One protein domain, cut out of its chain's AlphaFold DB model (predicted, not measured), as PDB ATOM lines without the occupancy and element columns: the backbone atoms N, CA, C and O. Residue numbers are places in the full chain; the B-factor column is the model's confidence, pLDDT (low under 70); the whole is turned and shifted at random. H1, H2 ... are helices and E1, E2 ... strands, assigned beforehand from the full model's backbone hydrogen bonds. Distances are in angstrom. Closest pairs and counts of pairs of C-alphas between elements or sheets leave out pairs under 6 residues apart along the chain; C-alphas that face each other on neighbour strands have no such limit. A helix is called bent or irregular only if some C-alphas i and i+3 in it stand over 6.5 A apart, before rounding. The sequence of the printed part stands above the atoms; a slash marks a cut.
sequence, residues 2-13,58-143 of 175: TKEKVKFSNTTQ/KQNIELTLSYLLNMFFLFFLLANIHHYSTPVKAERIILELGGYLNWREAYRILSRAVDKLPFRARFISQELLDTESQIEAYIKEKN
ATOM      1  N   THR A   2     369.958 167.167 197.055       49.06
ATOM      2  CA  THR A   2     371.390 167.424 196.864       49.06
ATOM      3  C   THR A   2     372.088 166.120 196.477       49.06
ATOM      4  O   THR A   2     371.654 165.035 196.859       49.06
ATOM      5  N   LYS A   3     373.132 166.204 195.648       54.06
ATOM      6  CA  LYS A   3     373.972 165.050 195.313       54.06
ATOM      7  C   LYS A   3     374.930 164.825 196.480       54.06
ATOM      8  O   LYS A   3     376.039 165.351 196.468       54.06
ATOM      9  N   GLU A   4     374.489 164.105 197.503       58.59
ATOM     10  CA  GLU A   4     375.319 163.807 198.670       58.59
ATOM     11  C   GLU A   4     376.018 162.457 198.499       58.59
ATOM     12  O   GLU A   4     375.427 161.459 198.077       58.59
ATOM     13  N   LYS A   5     377.319 162.451 198.802       58.88
ATOM     14  CA  LYS A   5     378.116 161.237 198.962       58.88
ATOM     15  C   LYS A   5     378.301 160.993 200.446       58.88
ATOM     16  O   LYS A   5     378.941 161.780 201.142       58.88
ATOM     17  N   VAL A   6     377.733 159.894 200.903       58.62
ATOM     18  CA  VAL A   6     377.708 159.492 202.296       58.62
ATOM     19  C   VAL A   6     378.517 158.219 202.439       58.62
ATOM     20  O   VAL A   6     378.314 157.258 201.704       58.62
ATOM     21  N   LYS A   7     379.442 158.204 203.389       69.44
ATOM     22  CA  LYS A   7     380.353 157.092 203.640       69.44
ATOM     23  C   LYS A   7     380.202 156.646 205.088       69.44
ATOM     24  O   LYS A   7     379.812 157.423 205.948       69.44
ATOM     25  N   PHE A   8     380.521 155.398 205.388       69.44
ATOM     26  CA  PHE A   8     380.768 154.980 206.769       69.44
ATOM     27  C   PHE A   8     382.061 154.190 206.824       69.44
ATOM     28  O   PHE A   8     382.343 153.386 205.927       69.44
ATOM     29  N   SER A   9     382.840 154.417 207.877       67.56
ATOM     30  CA  SER A   9     384.110 153.729 208.086       67.56
ATOM     31  C   SER A   9     384.124 152.940 209.385       67.56
ATOM     32  O   SER A   9     383.426 153.268 210.351       67.56
ATOM     33  N   ASN A  10     384.947 151.893 209.402       64.94
ATOM     34  CA  ASN A  10     385.302 151.199 210.629       64.94
ATOM     35  C   ASN A  10     386.135 152.137 211.518       64.94
ATOM     36  O   ASN A  10     387.120 152.705 211.067       64.94
ATOM     37  N   THR A  11     385.768 152.287 212.787       55.66
ATOM     38  CA  THR A  11     386.455 153.153 213.764       55.66
ATOM     39  C   THR A  11     387.508 152.396 214.582       55.66
ATOM     40  O   THR A  11     388.163 152.965 215.447       55.66
ATOM     41  N   THR A  12     387.649 151.087 214.383       49.41
ATOM     42  CA  THR A  12     388.284 150.246 215.395       49.41
ATOM     43  C   THR A  12     389.809 150.315 215.345       49.41
ATOM     44  O   THR A  12     390.447 149.554 214.624       49.41
ATOM     45  N   GLN A  13     390.403 151.174 216.178       45.34
ATOM     46  CA  GLN A  13     391.732 150.925 216.735       45.34
ATOM     47  C   GLN A  13     391.597 149.780 217.754       45.34
ATOM     48  O   GLN A  13     390.976 149.940 218.800       45.34
ATOM     49  N   LYS A  58     417.861 115.467 185.447       64.12
ATOM     50  CA  LYS A  58     416.512 115.905 185.055       64.12
ATOM     51  C   LYS A  58     415.426 115.028 185.664       64.12
ATOM     52  O   LYS A  58     414.491 115.572 186.235       64.12
ATOM     53  N   GLN A  59     415.563 113.703 185.632       68.31
ATOM     54  CA  GLN A  59     414.610 112.796 186.279       68.31
ATOM     55  C   GLN A  59     414.583 112.975 187.797       68.31
ATOM     56  O   GLN A  59     413.507 112.997 188.379       68.31
ATOM     57  N   ASN A  60     415.732 113.153 188.450       70.19
ATOM     58  CA  ASN A  60     415.789 113.409 189.890       70.19
ATOM     59  C   ASN A  60     415.164 114.762 190.258       70.19
ATOM     60  O   ASN A  60     414.483 114.871 191.280       70.19
ATOM     61  N   ILE A  61     415.346 115.785 189.424       69.94
ATOM     62  CA  ILE A  61     414.684 117.083 189.584       69.94
ATOM     63  C   ILE A  61     413.175 116.937 189.358       69.94
ATOM     64  O   ILE A  61     412.403 117.403 190.184       69.94
ATOM     65  N   GLU A  62     412.723 116.235 188.320       76.06
ATOM     66  CA  GLU A  62     411.290 116.011 188.091       76.06
ATOM     67  C   GLU A  62     410.640 115.174 189.196       76.06
ATOM     68  O   GLU A  62     409.543 115.500 189.649       76.06
ATOM     69  N   LEU A  63     411.331 114.154 189.707       75.06
ATOM     70  CA  LEU A  63     410.874 113.375 190.854       75.06
ATOM     71  C   LEU A  63     410.774 114.267 192.092       75.06
ATOM     72  O   LEU A  63     409.708 114.335 192.696       75.06
ATOM     73  N   THR A  64     411.821 115.009 192.450       72.69
ATOM     74  CA  THR A  64     411.783 115.914 193.616       72.69
ATOM     75  C   THR A  64     410.732 117.015 193.478       72.69
ATOM     76  O   THR A  64     410.020 117.288 194.443       72.69
ATOM     77  N   LEU A  65     410.554 117.583 192.284       75.69
ATOM     78  CA  LEU A  65     409.487 118.537 191.989       75.69
ATOM     79  C   LEU A  65     408.108 117.894 192.112       75.69
ATOM     80  O   LEU A  65     407.231 118.502 192.711       75.69
ATOM     81  N   SER A  66     407.916 116.668 191.622       78.19
ATOM     82  CA  SER A  66     406.650 115.942 191.760       78.19
ATOM     83  C   SER A  66     406.335 115.596 193.217       78.19
ATOM     84  O   SER A  66     405.188 115.710 193.631       78.19
ATOM     85  N   TYR A  67     407.339 115.245 194.028       78.19
ATOM     86  CA  TYR A  67     407.182 115.014 195.465       78.19
ATOM     87  C   TYR A  67     406.844 116.305 196.207       78.19
ATOM     88  O   TYR A  67     405.944 116.295 197.039       78.19
ATOM     89  N   LEU A  68     407.515 117.418 195.897       76.44
ATOM     90  CA  LEU A  68     407.214 118.720 196.492       76.44
ATOM     91  C   LEU A  68     405.835 119.226 196.063       76.44
ATOM     92  O   LEU A  68     405.083 119.676 196.919       76.44
ATOM     93  N   LEU A  69     405.470 119.088 194.785       75.38
ATOM     94  CA  LEU A  69     404.134 119.394 194.266       75.38
ATOM     95  C   LEU A  69     403.071 118.534 194.939       75.38
ATOM     96  O   LEU A  69     402.080 119.080 195.403       75.38
ATOM     97  N   ASN A  70     403.286 117.224 195.058       73.19
ATOM     98  CA  ASN A  70     402.355 116.326 195.736       73.19
ATOM     99  C   ASN A  70     402.287 116.596 197.240       73.19
ATOM    100  O   ASN A  70     401.207 116.519 197.803       73.19
ATOM    101  N   MET A  71     403.391 116.955 197.898       69.94
ATOM    102  CA  MET A  71     403.399 117.353 199.311       69.94
ATOM    103  C   MET A  71     402.634 118.668 199.515       69.94
ATOM    104  O   MET A  71     401.862 118.789 200.465       69.94
ATOM    105  N   PHE A  72     402.795 119.627 198.600       67.62
ATOM    106  CA  PHE A  72     402.028 120.873 198.588       67.62
ATOM    107  C   PHE A  72     400.543 120.594 198.321       67.62
ATOM    108  O   PHE A  72     399.678 121.096 199.029       67.62
ATOM    109  N   PHE A  73     400.233 119.733 197.352       63.12
ATOM    110  CA  PHE A  73     398.867 119.359 196.993       63.12
ATOM    111  C   PHE A  73     398.184 118.547 198.102       63.12
ATOM    112  O   PHE A  73     397.011 118.771 198.380       63.12
ATOM    113  N   LEU A  74     398.915 117.678 198.810       61.28
ATOM    114  CA  LEU A  74     398.427 116.933 199.973       61.28
ATOM    115  C   LEU A  74     398.092 117.875 201.138       61.28
ATOM    116  O   LEU A  74     397.098 117.659 201.822       61.28
ATOM    117  N   PHE A  75     398.867 118.950 201.334       58.78
ATOM    118  CA  PHE A  75     398.549 119.992 202.315       58.78
ATOM    119  C   PHE A  75     397.217 120.692 201.994       58.78
ATOM    120  O   PHE A  75     396.411 120.912 202.897       58.78
ATOM    121  N   PHE A  76     396.940 120.969 200.714       57.03
ATOM    122  CA  PHE A  76     395.660 121.540 200.269       57.03
ATOM    123  C   PHE A  76     394.498 120.532 200.273       57.03
ATOM    124  O   PHE A  76     393.376 120.914 200.577       57.03
ATOM    125  N   LEU A  77     394.749 119.251 199.988       58.84
ATOM    126  CA  LEU A  77     393.741 118.181 200.044       58.84
ATOM    127  C   LEU A  77     393.339 117.807 201.478       58.84
ATOM    128  O   LEU A  77     392.211 117.373 201.696       58.84
ATOM    129  N   LEU A  78     394.246 117.954 202.450       58.16
ATOM    130  CA  LEU A  78     393.969 117.702 203.870       58.16
ATOM    131  C   LEU A  78     393.255 118.879 204.551       58.16
ATOM    132  O   LEU A  78     392.548 118.680 205.539       58.16
ATOM    133  N   ALA A  79     393.420 120.098 204.034       62.22
ATOM    134  CA  ALA A  79     392.776 121.292 204.562       62.22
ATOM    135  C   ALA A  79     391.422 121.524 203.871       62.22
ATOM    136  O   ALA A  79     391.347 122.134 202.808       62.22
ATOM    137  N   ASN A  80     390.329 121.064 204.485       77.81
ATOM    138  CA  ASN A  80     388.982 121.421 204.040       77.81
ATOM    139  C   ASN A  80     388.737 122.918 204.318       77.81
ATOM    140  O   ASN A  80     388.629 123.340 205.472       77.81
ATOM    141  N   ILE A  81     388.725 123.739 203.267       75.00
ATOM    142  CA  ILE A  81     388.512 125.186 203.380       75.00
ATOM    143  C   ILE A  81     387.014 125.442 203.582       75.00
ATOM    144  O   ILE A  81     386.226 125.305 202.653       75.00
ATOM    145  N   HIS A  82     386.628 125.842 204.796       75.44
ATOM    146  CA  HIS A  82     385.219 126.032 205.162       75.44
ATOM    147  C   HIS A  82     384.610 127.363 204.694       75.44
ATOM    148  O   HIS A  82     383.443 127.399 204.324       75.44
ATOM    149  N   HIS A  83     385.360 128.466 204.750       82.12
ATOM    150  CA  HIS A  83     384.884 129.786 204.326       82.12
ATOM    151  C   HIS A  83     386.053 130.731 204.035       82.12
ATOM    152  O   HIS A  83     387.172 130.532 204.510       82.12
ATOM    153  N   TYR A  84     385.768 131.796 203.288       77.62
ATOM    154  CA  TYR A  84     386.693 132.901 203.060       77.62
ATOM    155  C   TYR A  84     386.265 134.117 203.878       77.62
ATOM    156  O   TYR A  84     385.079 134.354 204.094       77.62
ATOM    157  N   SER A  85     387.237 134.910 204.317       80.81
ATOM    158  CA  SER A  85     386.993 136.143 205.064       80.81
ATOM    159  C   SER A  85     387.779 137.299 204.460       80.81
ATOM    160  O   SER A  85     388.863 137.115 203.903       80.81
ATOM    161  N   THR A  86     387.227 138.508 204.574       80.75
ATOM    162  CA  THR A  86     387.874 139.736 204.111       80.75
ATOM    163  C   THR A  86     388.344 140.558 205.314       80.75
ATOM    164  O   THR A  86     387.523 141.080 206.071       80.75
ATOM    165  N   PRO A  87     389.663 140.710 205.532       82.50
ATOM    166  CA  PRO A  87     390.153 141.503 206.649       82.50
ATOM    167  C   PRO A  87     389.877 142.998 206.418       82.50
ATOM    168  O   PRO A  87     390.239 143.580 205.387       82.50
ATOM    169  N   VAL A  88     389.263 143.645 207.409       80.38
ATOM    170  CA  VAL A  88     388.949 145.082 207.399       80.38
ATOM    171  C   VAL A  88     389.864 145.799 208.391       80.38
ATOM    172  O   VAL A  88     389.793 145.557 209.592       80.38
ATOM    173  N   LYS A  89     390.727 146.692 207.888       79.25
ATOM    174  CA  LYS A  89     391.576 147.561 208.722       79.25
ATOM    175  C   LYS A  89     390.766 148.706 209.342       79.25
ATOM    176  O   LYS A  89     389.698 149.058 208.836       79.25
ATOM    177  N   ALA A  90     391.311 149.295 210.407       76.44
ATOM    178  CA  ALA A  90     390.807 150.533 210.990       76.44
ATOM    179  C   ALA A  90     390.699 151.640 209.927       76.44
ATOM    180  O   ALA A  90     391.473 151.658 208.970       76.44
ATOM    181  N   GLU A  91     389.717 152.524 210.091       79.19
ATOM    182  CA  GLU A  91     389.467 153.720 209.268       79.19
ATOM    183  C   GLU A  91     389.156 153.454 207.791       79.19
ATOM    184  O   GLU A  91     388.971 154.373 206.993       79.19
ATOM    185  N   ARG A  92     388.978 152.187 207.417       83.94
ATOM    186  CA  ARG A  92     388.542 151.813 206.077       83.94
ATOM    187  C   ARG A  92     387.079 152.198 205.860       83.94
ATOM    188  O   ARG A  92     386.213 151.819 206.649       83.94
ATOM    189  N   ILE A  93     386.800 152.888 204.755       84.62
ATOM    190  CA  ILE A  93     385.436 153.099 204.251       84.62
ATOM    191  C   ILE A  93     384.885 151.754 203.771       84.62
ATOM    192  O   ILE A  93     385.506 151.091 202.938       84.62
ATOM    193  N   ILE A  94     383.737 151.349 204.311       84.38
ATOM    194  CA  ILE A  94     383.123 150.042 204.024       84.38
ATOM    195  C   ILE A  94     382.033 150.169 202.974       84.38
ATOM    196  O   ILE A  94     381.898 149.303 202.115       84.38
ATOM    197  N   LEU A  95     381.257 151.250 203.043       84.50
ATOM    198  CA  LEU A  95     380.151 151.489 202.134       84.50
ATOM    199  C   LEU A  95     380.092 152.972 201.767       84.50
ATOM    200  O   LEU A  95     380.227 153.837 202.637       84.50
ATOM    201  N   GLU A  96     379.888 153.248 200.479       85.62
ATOM    202  CA  GLU A  96     379.628 154.580 199.931       85.62
ATOM    203  C   GLU A  96     378.227 154.584 199.310       85.62
ATOM    204  O   GLU A  96     377.939 153.822 198.389       85.62
ATOM    205  N   LEU A  97     377.351 155.446 199.822       82.75
ATOM    206  CA  LEU A  97     376.078 155.779 199.198       82.75
ATOM    207  C   LEU A  97     376.241 157.075 198.412       82.75
ATOM    208  O   LEU A  97     376.591 158.115 198.971       82.75
ATOM    209  N   GLY A  98     375.959 157.017 197.114       80.56
ATOM    210  CA  GLY A  98     375.896 158.186 196.246       80.56
ATOM    211  C   GLY A  98     374.530 158.290 195.580       80.56
ATOM    212  O   GLY A  98     373.937 157.279 195.209       80.56
ATOM    213  N   GLY A  99     374.029 159.511 195.410       83.50
ATOM    214  CA  GLY A  99     372.768 159.757 194.714       83.50
ATOM    215  C   GLY A  99     372.126 161.078 195.114       83.50
ATOM    216  O   GLY A  99     372.732 161.900 195.796       83.50
ATOM    217  N   TYR A 100     370.886 161.275 194.674       80.62
ATOM    218  CA  TYR A 100     370.042 162.407 195.060       80.62
ATOM    219  C   TYR A 100     369.321 162.099 196.373       80.62
ATOM    220  O   TYR A 100     368.111 161.895 196.393       80.62
ATOM    221  N   LEU A 101     370.082 162.014 197.457       77.88
ATOM    222  CA  LEU A 101     369.594 161.612 198.771       77.88
ATOM    223  C   LEU A 101     369.896 162.705 199.791       77.88
ATOM    224  O   LEU A 101     370.891 163.413 199.664       77.88
ATOM    225  N   ASN A 102     369.035 162.852 200.793       81.69
ATOM    226  CA  ASN A 102     369.338 163.715 201.933       81.69
ATOM    227  C   ASN A 102     370.041 162.917 203.046       81.69
ATOM    228  O   ASN A 102     369.838 161.708 203.187       81.69
ATOM    229  N   TRP A 103     370.823 163.601 203.886       76.81
ATOM    230  CA  TRP A 103     371.469 163.009 205.066       76.81
ATOM    231  C   TRP A 103     370.551 162.086 205.887       76.81
ATOM    232  O   TRP A 103     370.959 161.013 206.328       76.81
ATOM    233  N   ARG A 104     369.291 162.486 206.102       83.69
ATOM    234  CA  ARG A 104     368.341 161.741 206.942       83.69
ATOM    235  C   ARG A 104     367.954 160.400 206.318       83.69
ATOM    236  O   ARG A 104     367.837 159.410 207.037       83.69
ATOM    237  N   GLU A 105     367.759 160.356 205.008       84.38
ATOM    238  CA  GLU A 105     367.521 159.137 204.237       84.38
ATOM    239  C   GLU A 105     368.766 158.252 204.243       84.38
ATOM    240  O   GLU A 105     368.657 157.070 204.573       84.38
ATOM    241  N   ALA A 106     369.945 158.834 203.994       83.06
ATOM    242  CA  ALA A 106     371.227 158.130 204.059       83.06
ATOM    243  C   ALA A 106     371.424 157.437 205.410       83.06
ATOM    244  O   ALA A 106     371.711 156.242 205.477       83.06
ATOM    245  N   TYR A 107     371.218 158.186 206.495       83.94
ATOM    246  CA  TYR A 107     371.388 157.701 207.857       83.94
ATOM    247  C   TYR A 107     370.428 156.550 208.164       83.94
ATOM    248  O   TYR A 107     370.842 155.546 208.729       83.94
ATOM    249  N   ARG A 108     369.156 156.648 207.752       85.12
ATOM    250  CA  ARG A 108     368.155 155.587 207.979       85.12
ATOM    251  C   ARG A 108     368.468 154.291 207.234       85.12
ATOM    252  O   ARG A 108     368.089 153.219 207.710       85.12
ATOM    253  N   ILE A 109     369.086 154.391 206.058       83.56
ATOM    254  CA  ILE A 109     369.519 153.228 205.276       83.56
ATOM    255  C   ILE A 109     370.736 152.592 205.950       83.56
ATOM    256  O   ILE A 109     370.753 151.387 206.195       83.56
ATOM    257  N   LEU A 110     371.730 153.408 206.296       83.19
ATOM    258  CA  LEU A 110     373.025 152.926 206.767       83.19
ATOM    259  C   LEU A 110     373.024 152.490 208.229       83.19
ATOM    260  O   LEU A 110     373.738 151.551 208.563       83.19
ATOM    261  N   SER A 111     372.183 153.076 209.087       85.00
ATOM    262  CA  SER A 111     372.104 152.693 210.504       85.00
ATOM    263  C   SER A 111     371.799 151.203 210.675       85.00
ATOM    264  O   SER A 111     372.426 150.525 211.476       85.00
ATOM    265  N   ARG A 112     370.909 150.662 209.833       84.19
ATOM    266  CA  ARG A 112     370.555 149.235 209.835       84.19
ATOM    267  C   ARG A 112     371.726 148.317 209.502       84.19
ATOM    268  O   ARG A 112     371.750 147.182 209.968       84.19
ATOM    269  N   ALA A 113     372.631 148.773 208.639       82.94
ATOM    270  CA  ALA A 113     373.821 148.015 208.276       82.94
ATOM    271  C   ALA A 113     374.867 148.100 209.392       82.94
ATOM    272  O   ALA A 113     375.453 147.085 209.748       82.94
ATOM    273  N   VAL A 114     375.050 149.288 209.977       83.44
ATOM    274  CA  VAL A 114     376.023 149.537 211.049       83.44
ATOM    275  C   VAL A 114     375.754 148.675 212.278       83.44
ATOM    276  O   VAL A 114     376.690 148.067 212.785       83.44
ATOM    277  N   ASP A 115     374.496 148.548 212.703       84.31
ATOM    278  CA  ASP A 115     374.133 147.752 213.887       84.31
ATOM    279  C   ASP A 115     374.434 146.250 213.730       84.31
ATOM    280  O   ASP A 115     374.519 145.522 214.716       84.31
ATOM    281  N   LYS A 116     374.595 145.774 212.489       85.88
ATOM    282  CA  LYS A 116     374.927 144.379 212.176       85.88
ATOM    283  C   LYS A 116     376.425 144.133 212.016       85.88
ATOM    284  O   LYS A 116     376.835 142.980 211.904       85.88
ATOM    285  N   LEU A 117     377.241 145.185 211.945       83.88
ATOM    286  CA  LEU A 117     378.678 145.024 211.766       83.88
ATOM    287  C   LEU A 117     379.317 144.554 213.077       83.88
ATOM    288  O   LEU A 117     379.002 145.080 214.143       83.88
ATOM    289  N   PRO A 118     380.274 143.616 213.019       85.38
ATOM    290  CA  PRO A 118     380.905 143.074 214.217       85.38
ATOM    291  C   PRO A 118     381.970 144.020 214.810       85.38
ATOM    292  O   PRO A 118     382.709 143.656 215.721       85.38
ATOM    293  N   PHE A 119     382.078 145.244 214.290       83.19
ATOM    294  CA  PHE A 119     383.024 146.269 214.712       83.19
ATOM    295  C   PHE A 119     382.348 147.645 214.701       83.19
ATOM    296  O   PHE A 119     381.359 147.867 213.999       83.19
ATOM    297  N   ARG A 120     382.897 148.600 215.460       81.44
ATOM    298  CA  ARG A 120     382.330 149.951 215.535       81.44
ATOM    299  C   ARG A 120     382.476 150.637 214.179       81.44
ATOM    300  O   ARG A 120     383.594 150.803 213.698       81.44
ATOM    301  N   ALA A 121     381.371 151.092 213.602       84.69
ATOM    302  CA  ALA A 121     381.378 151.925 212.405       84.69
ATOM    303  C   ALA A 121     380.692 153.271 212.667       84.69
ATOM    304  O   ALA A 121     379.764 153.353 213.473       84.69
ATOM    305  N   ARG A 122     381.156 154.331 211.996       82.69
ATOM    306  CA  ARG A 122     380.624 155.697 212.144       82.69
ATOM    307  C   ARG A 122     380.278 156.324 210.801       82.69
ATOM    308  O   ARG A 122     380.909 155.998 209.794       82.69
ATOM    309  N   PHE A 123     379.292 157.224 210.808       84.06
ATOM    310  CA  PHE A 123     378.914 158.006 209.627       84.06
ATOM    311  C   PHE A 123     380.019 158.998 209.316       84.06
ATOM    312  O   PHE A 123     380.494 159.689 210.214       84.06
ATOM    313  N   ILE A 124     380.382 159.092 208.043       81.88
ATOM    314  CA  ILE A 124     381.338 160.054 207.520       81.88
ATOM    315  C   ILE A 124     380.802 160.711 206.235       81.88
ATOM    316  O   ILE A 124     380.290 160.055 205.331       81.88
ATOM    317  N   SER A 125     380.953 162.026 206.118       82.88
ATOM    318  CA  SER A 125     380.805 162.747 204.848       82.88
ATOM    319  C   SER A 125     382.173 163.222 204.361       82.88
ATOM    320  O   SER A 125     383.136 163.247 205.126       82.88
ATOM    321  N   GLN A 126     382.271 163.594 203.083       80.62
ATOM    322  CA  GLN A 126     383.522 164.139 202.547       80.62
ATOM    323  C   GLN A 126     383.937 165.417 203.290       80.62
ATOM    324  O   GLN A 126     385.074 165.529 203.721       80.62
ATOM    325  N   GLU A 127     382.985 166.318 203.529       83.12
ATOM    326  CA  GLU A 127     383.212 167.560 204.273       83.12
ATOM    327  C   GLU A 127     383.701 167.310 205.708       83.12
ATOM    328  O   GLU A 127     384.585 168.017 206.191       83.12
ATOM    329  N   LEU A 128     383.177 166.278 206.384       84.69
ATOM    330  CA  LEU A 128     383.647 165.895 207.718       84.69
ATOM    331  C   LEU A 128     385.106 165.425 207.692       84.69
ATOM    332  O   LEU A 128     385.865 165.837 208.559       84.69
ATOM    333  N   LEU A 129     385.509 164.624 206.698       82.12
ATOM    334  CA  LEU A 129     386.910 164.196 206.550       82.12
ATOM    335  C   LEU A 129     387.839 165.380 206.301       82.12
ATOM    336  O   LEU A 129     388.906 165.468 206.907       82.12
ATOM    337  N   ASP A 130     387.422 166.294 205.428       88.94
ATOM    338  CA  ASP A 130     388.212 167.476 205.094       88.94
ATOM    339  C   ASP A 130     388.374 168.378 206.335       88.94
ATOM    340  O   ASP A 130     389.463 168.883 206.611       88.94
ATOM    341  N   THR A 131     387.311 168.519 207.135       88.62
ATOM    342  CA  THR A 131     387.320 169.284 208.391       88.62
ATOM    343  C   THR A 131     388.184 168.617 209.463       88.62
ATOM    344  O   THR A 131     388.982 169.294 210.107       88.62
ATOM    345  N   GLU A 132     388.064 167.300 209.655       87.12
ATOM    346  CA  GLU A 132     388.891 166.537 210.601       87.12
ATOM    347  C   GLU A 132     390.380 166.678 210.254       87.12
ATOM    348  O   GLU A 132     391.180 167.016 211.127       87.12
ATOM    349  N   SER A 133     390.735 166.566 208.971       88.25
ATOM    350  CA  SER A 133     392.111 166.761 208.500       88.25
ATOM    351  C   SER A 133     392.650 168.170 208.800       88.25
ATOM    352  O   SER A 133     393.790 168.324 209.244       88.25
ATOM    353  N   GLN A 134     391.830 169.212 208.620       91.31
ATOM    354  CA  GLN A 134     392.213 170.591 208.958       91.31
ATOM    355  C   GLN A 134     392.389 170.796 210.465       91.31
ATOM    356  O   GLN A 134     393.335 171.462 210.894       91.31
ATOM    357  N   ILE A 135     391.498 170.224 211.277       90.50
ATOM    358  CA  ILE A 135     391.578 170.294 212.740       90.50
ATOM    359  C   ILE A 135     392.847 169.598 213.235       90.50
ATOM    360  O   ILE A 135     393.555 170.151 214.074       90.50
ATOM    361  N   GLU A 136     393.176 168.423 212.704       86.06
ATOM    362  CA  GLU A 136     394.402 167.701 213.054       86.06
ATOM    363  C   GLU A 136     395.660 168.503 212.710       86.06
ATOM    364  O   GLU A 136     396.573 168.611 213.536       86.06
ATOM    365  N   ALA A 137     395.693 169.132 211.530       88.12
ATOM    366  CA  ALA A 137     396.786 170.013 211.130       88.12
ATOM    367  C   ALA A 137     396.922 171.216 212.079       88.12
ATOM    368  O   ALA A 137     398.026 171.532 212.527       88.12
ATOM    369  N   TYR A 138     395.799 171.836 212.450       89.75
ATOM    370  CA  TYR A 138     395.773 172.946 213.398       89.75
ATOM    371  C   TYR A 138     396.267 172.534 214.791       89.75
ATOM    372  O   TYR A 138     397.106 173.217 215.377       89.75
ATOM    373  N   ILE A 139     395.791 171.400 215.321       86.88
ATOM    374  CA  ILE A 139     396.231 170.872 216.621       86.88
ATOM    375  C   ILE A 139     397.733 170.601 216.590       86.88
ATOM    376  O   ILE A 139     398.428 170.929 217.549       86.88
ATOM    377  N   LYS A 140     398.246 170.038 215.491       83.75
ATOM    378  CA  LYS A 140     399.675 169.772 215.328       83.75
ATOM    379  C   LYS A 140     400.510 171.047 215.337       83.75
ATOM    380  O   LYS A 140     401.539 171.076 216.003       83.75
ATOM    381  N   GLU A 141     400.063 172.093 214.649       87.25
ATOM    382  CA  GLU A 141     400.766 173.378 214.597       87.25
ATOM    383  C   GLU A 141     400.739 174.111 215.945       87.25
ATOM    384  O   GLU A 141     401.731 174.709 216.358       87.25
ATOM    385  N   LYS A 142     399.603 174.070 216.650       89.38
ATOM    386  CA  LYS A 142     399.436 174.768 217.933       89.38
ATOM    387  C   LYS A 142     399.925 173.972 219.134       89.38
ATOM    388  O   LYS A 142     399.823 174.465 220.260       89.38
ATOM    389  N   ASN A 143     400.441 172.763 218.934       85.81
ATOM    390  CA  ASN A 143     400.872 171.955 220.055       85.81
ATOM    391  C   ASN A 143     402.146 172.510 220.699       85.81
ATOM    392  O   ASN A 143     403.191 172.608 220.065       85.81
TER     393      ASN A 143
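This is residues 2 to 13 and 58 to 143 of the 175 residues of an uncharacterized protein of Schistosoma rodhaini (UniProt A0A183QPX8). A small body, a three-stranded sheet of E1, E2 and E3 with the helix H2 packed over one face, has two helical arms: residues 128 to 143, most of them in H3, stick out from it, and residues 58 to 87 stick out far on another side, with H1 at the far end of a long stretch with no named element. The printed part has 98 residues with three named helices and three named strands, in the order E1, H1, E2, H2, E3, H3; the class is mixed, helices and strands. The sheet runs E2, E1, E3 and is antiparallel. The whole is extended, with a radius of gyration of the C-alphas of 24.0 A and spans of 69 by 38 by 24 A.

Start in the sheet: find C-alpha 3 at (373.972, 165.050, 195.313), where E1, residues 3 to 10, begins its 23.6 A. E2 is residues 93 to 100, 20.2 A, and E3 is residues 121 to 125, 13.2 A. Look next at H2, residues 103 to 114, 15.4 A; it is neither bent nor irregular, but only just: C-alphas 109 and 112 are 6.1 A apart. H3, residues 126 to 142, runs 24.6 A to C-alpha 142 at (399.436, 174.768, 217.933). Find C-alpha 58 at (416.512, 115.905, 185.055); from there H1, residues 58 to 78, runs 29.4 A.

Look first at E1, the inner strand. It is antiparallel to E2 at 166 degrees, with N 6 and O 97 within hydrogen-bond range at 2.9 A, and antiparallel to E3 at 151 degrees, with N 7 and O 124 at 2.8 A. H2 is on the sheet at a height of 9.1 A, two layers with the helix on one face; it lies over E1 and runs along the strands, at 26 degrees to E1 on the local plane. The closest C-alphas of H2 and E1 are those of Ala 106 and Val 6, 6.9 A apart. E2, H2 and E3 form a split strand-helix-strand unit, two strands running the same way with E1 between them, and its crossover is right-handed. H3 only grazes the sheet, with residues 126 to 131. H1 is not on the sheet, and H1, H2 and H3 are apart from one another. Every O i to N i+4 pair is within range in H1 and H3, and 6 of 8 in H2.

The C-alphas of Gln 59 and Lys 142, the two farthest apart, are 71.2 A apart. Residues 14 to 57 are not printed, and C-alphas 13 and 58 are 53.3 A apart across this cut. The link from H1 to E2, 14 residues, is long. The mean pLDDT of the printed part is 77.0; residues 2 to 13, 58 to 59, 61 and 71 to 79 are under 70.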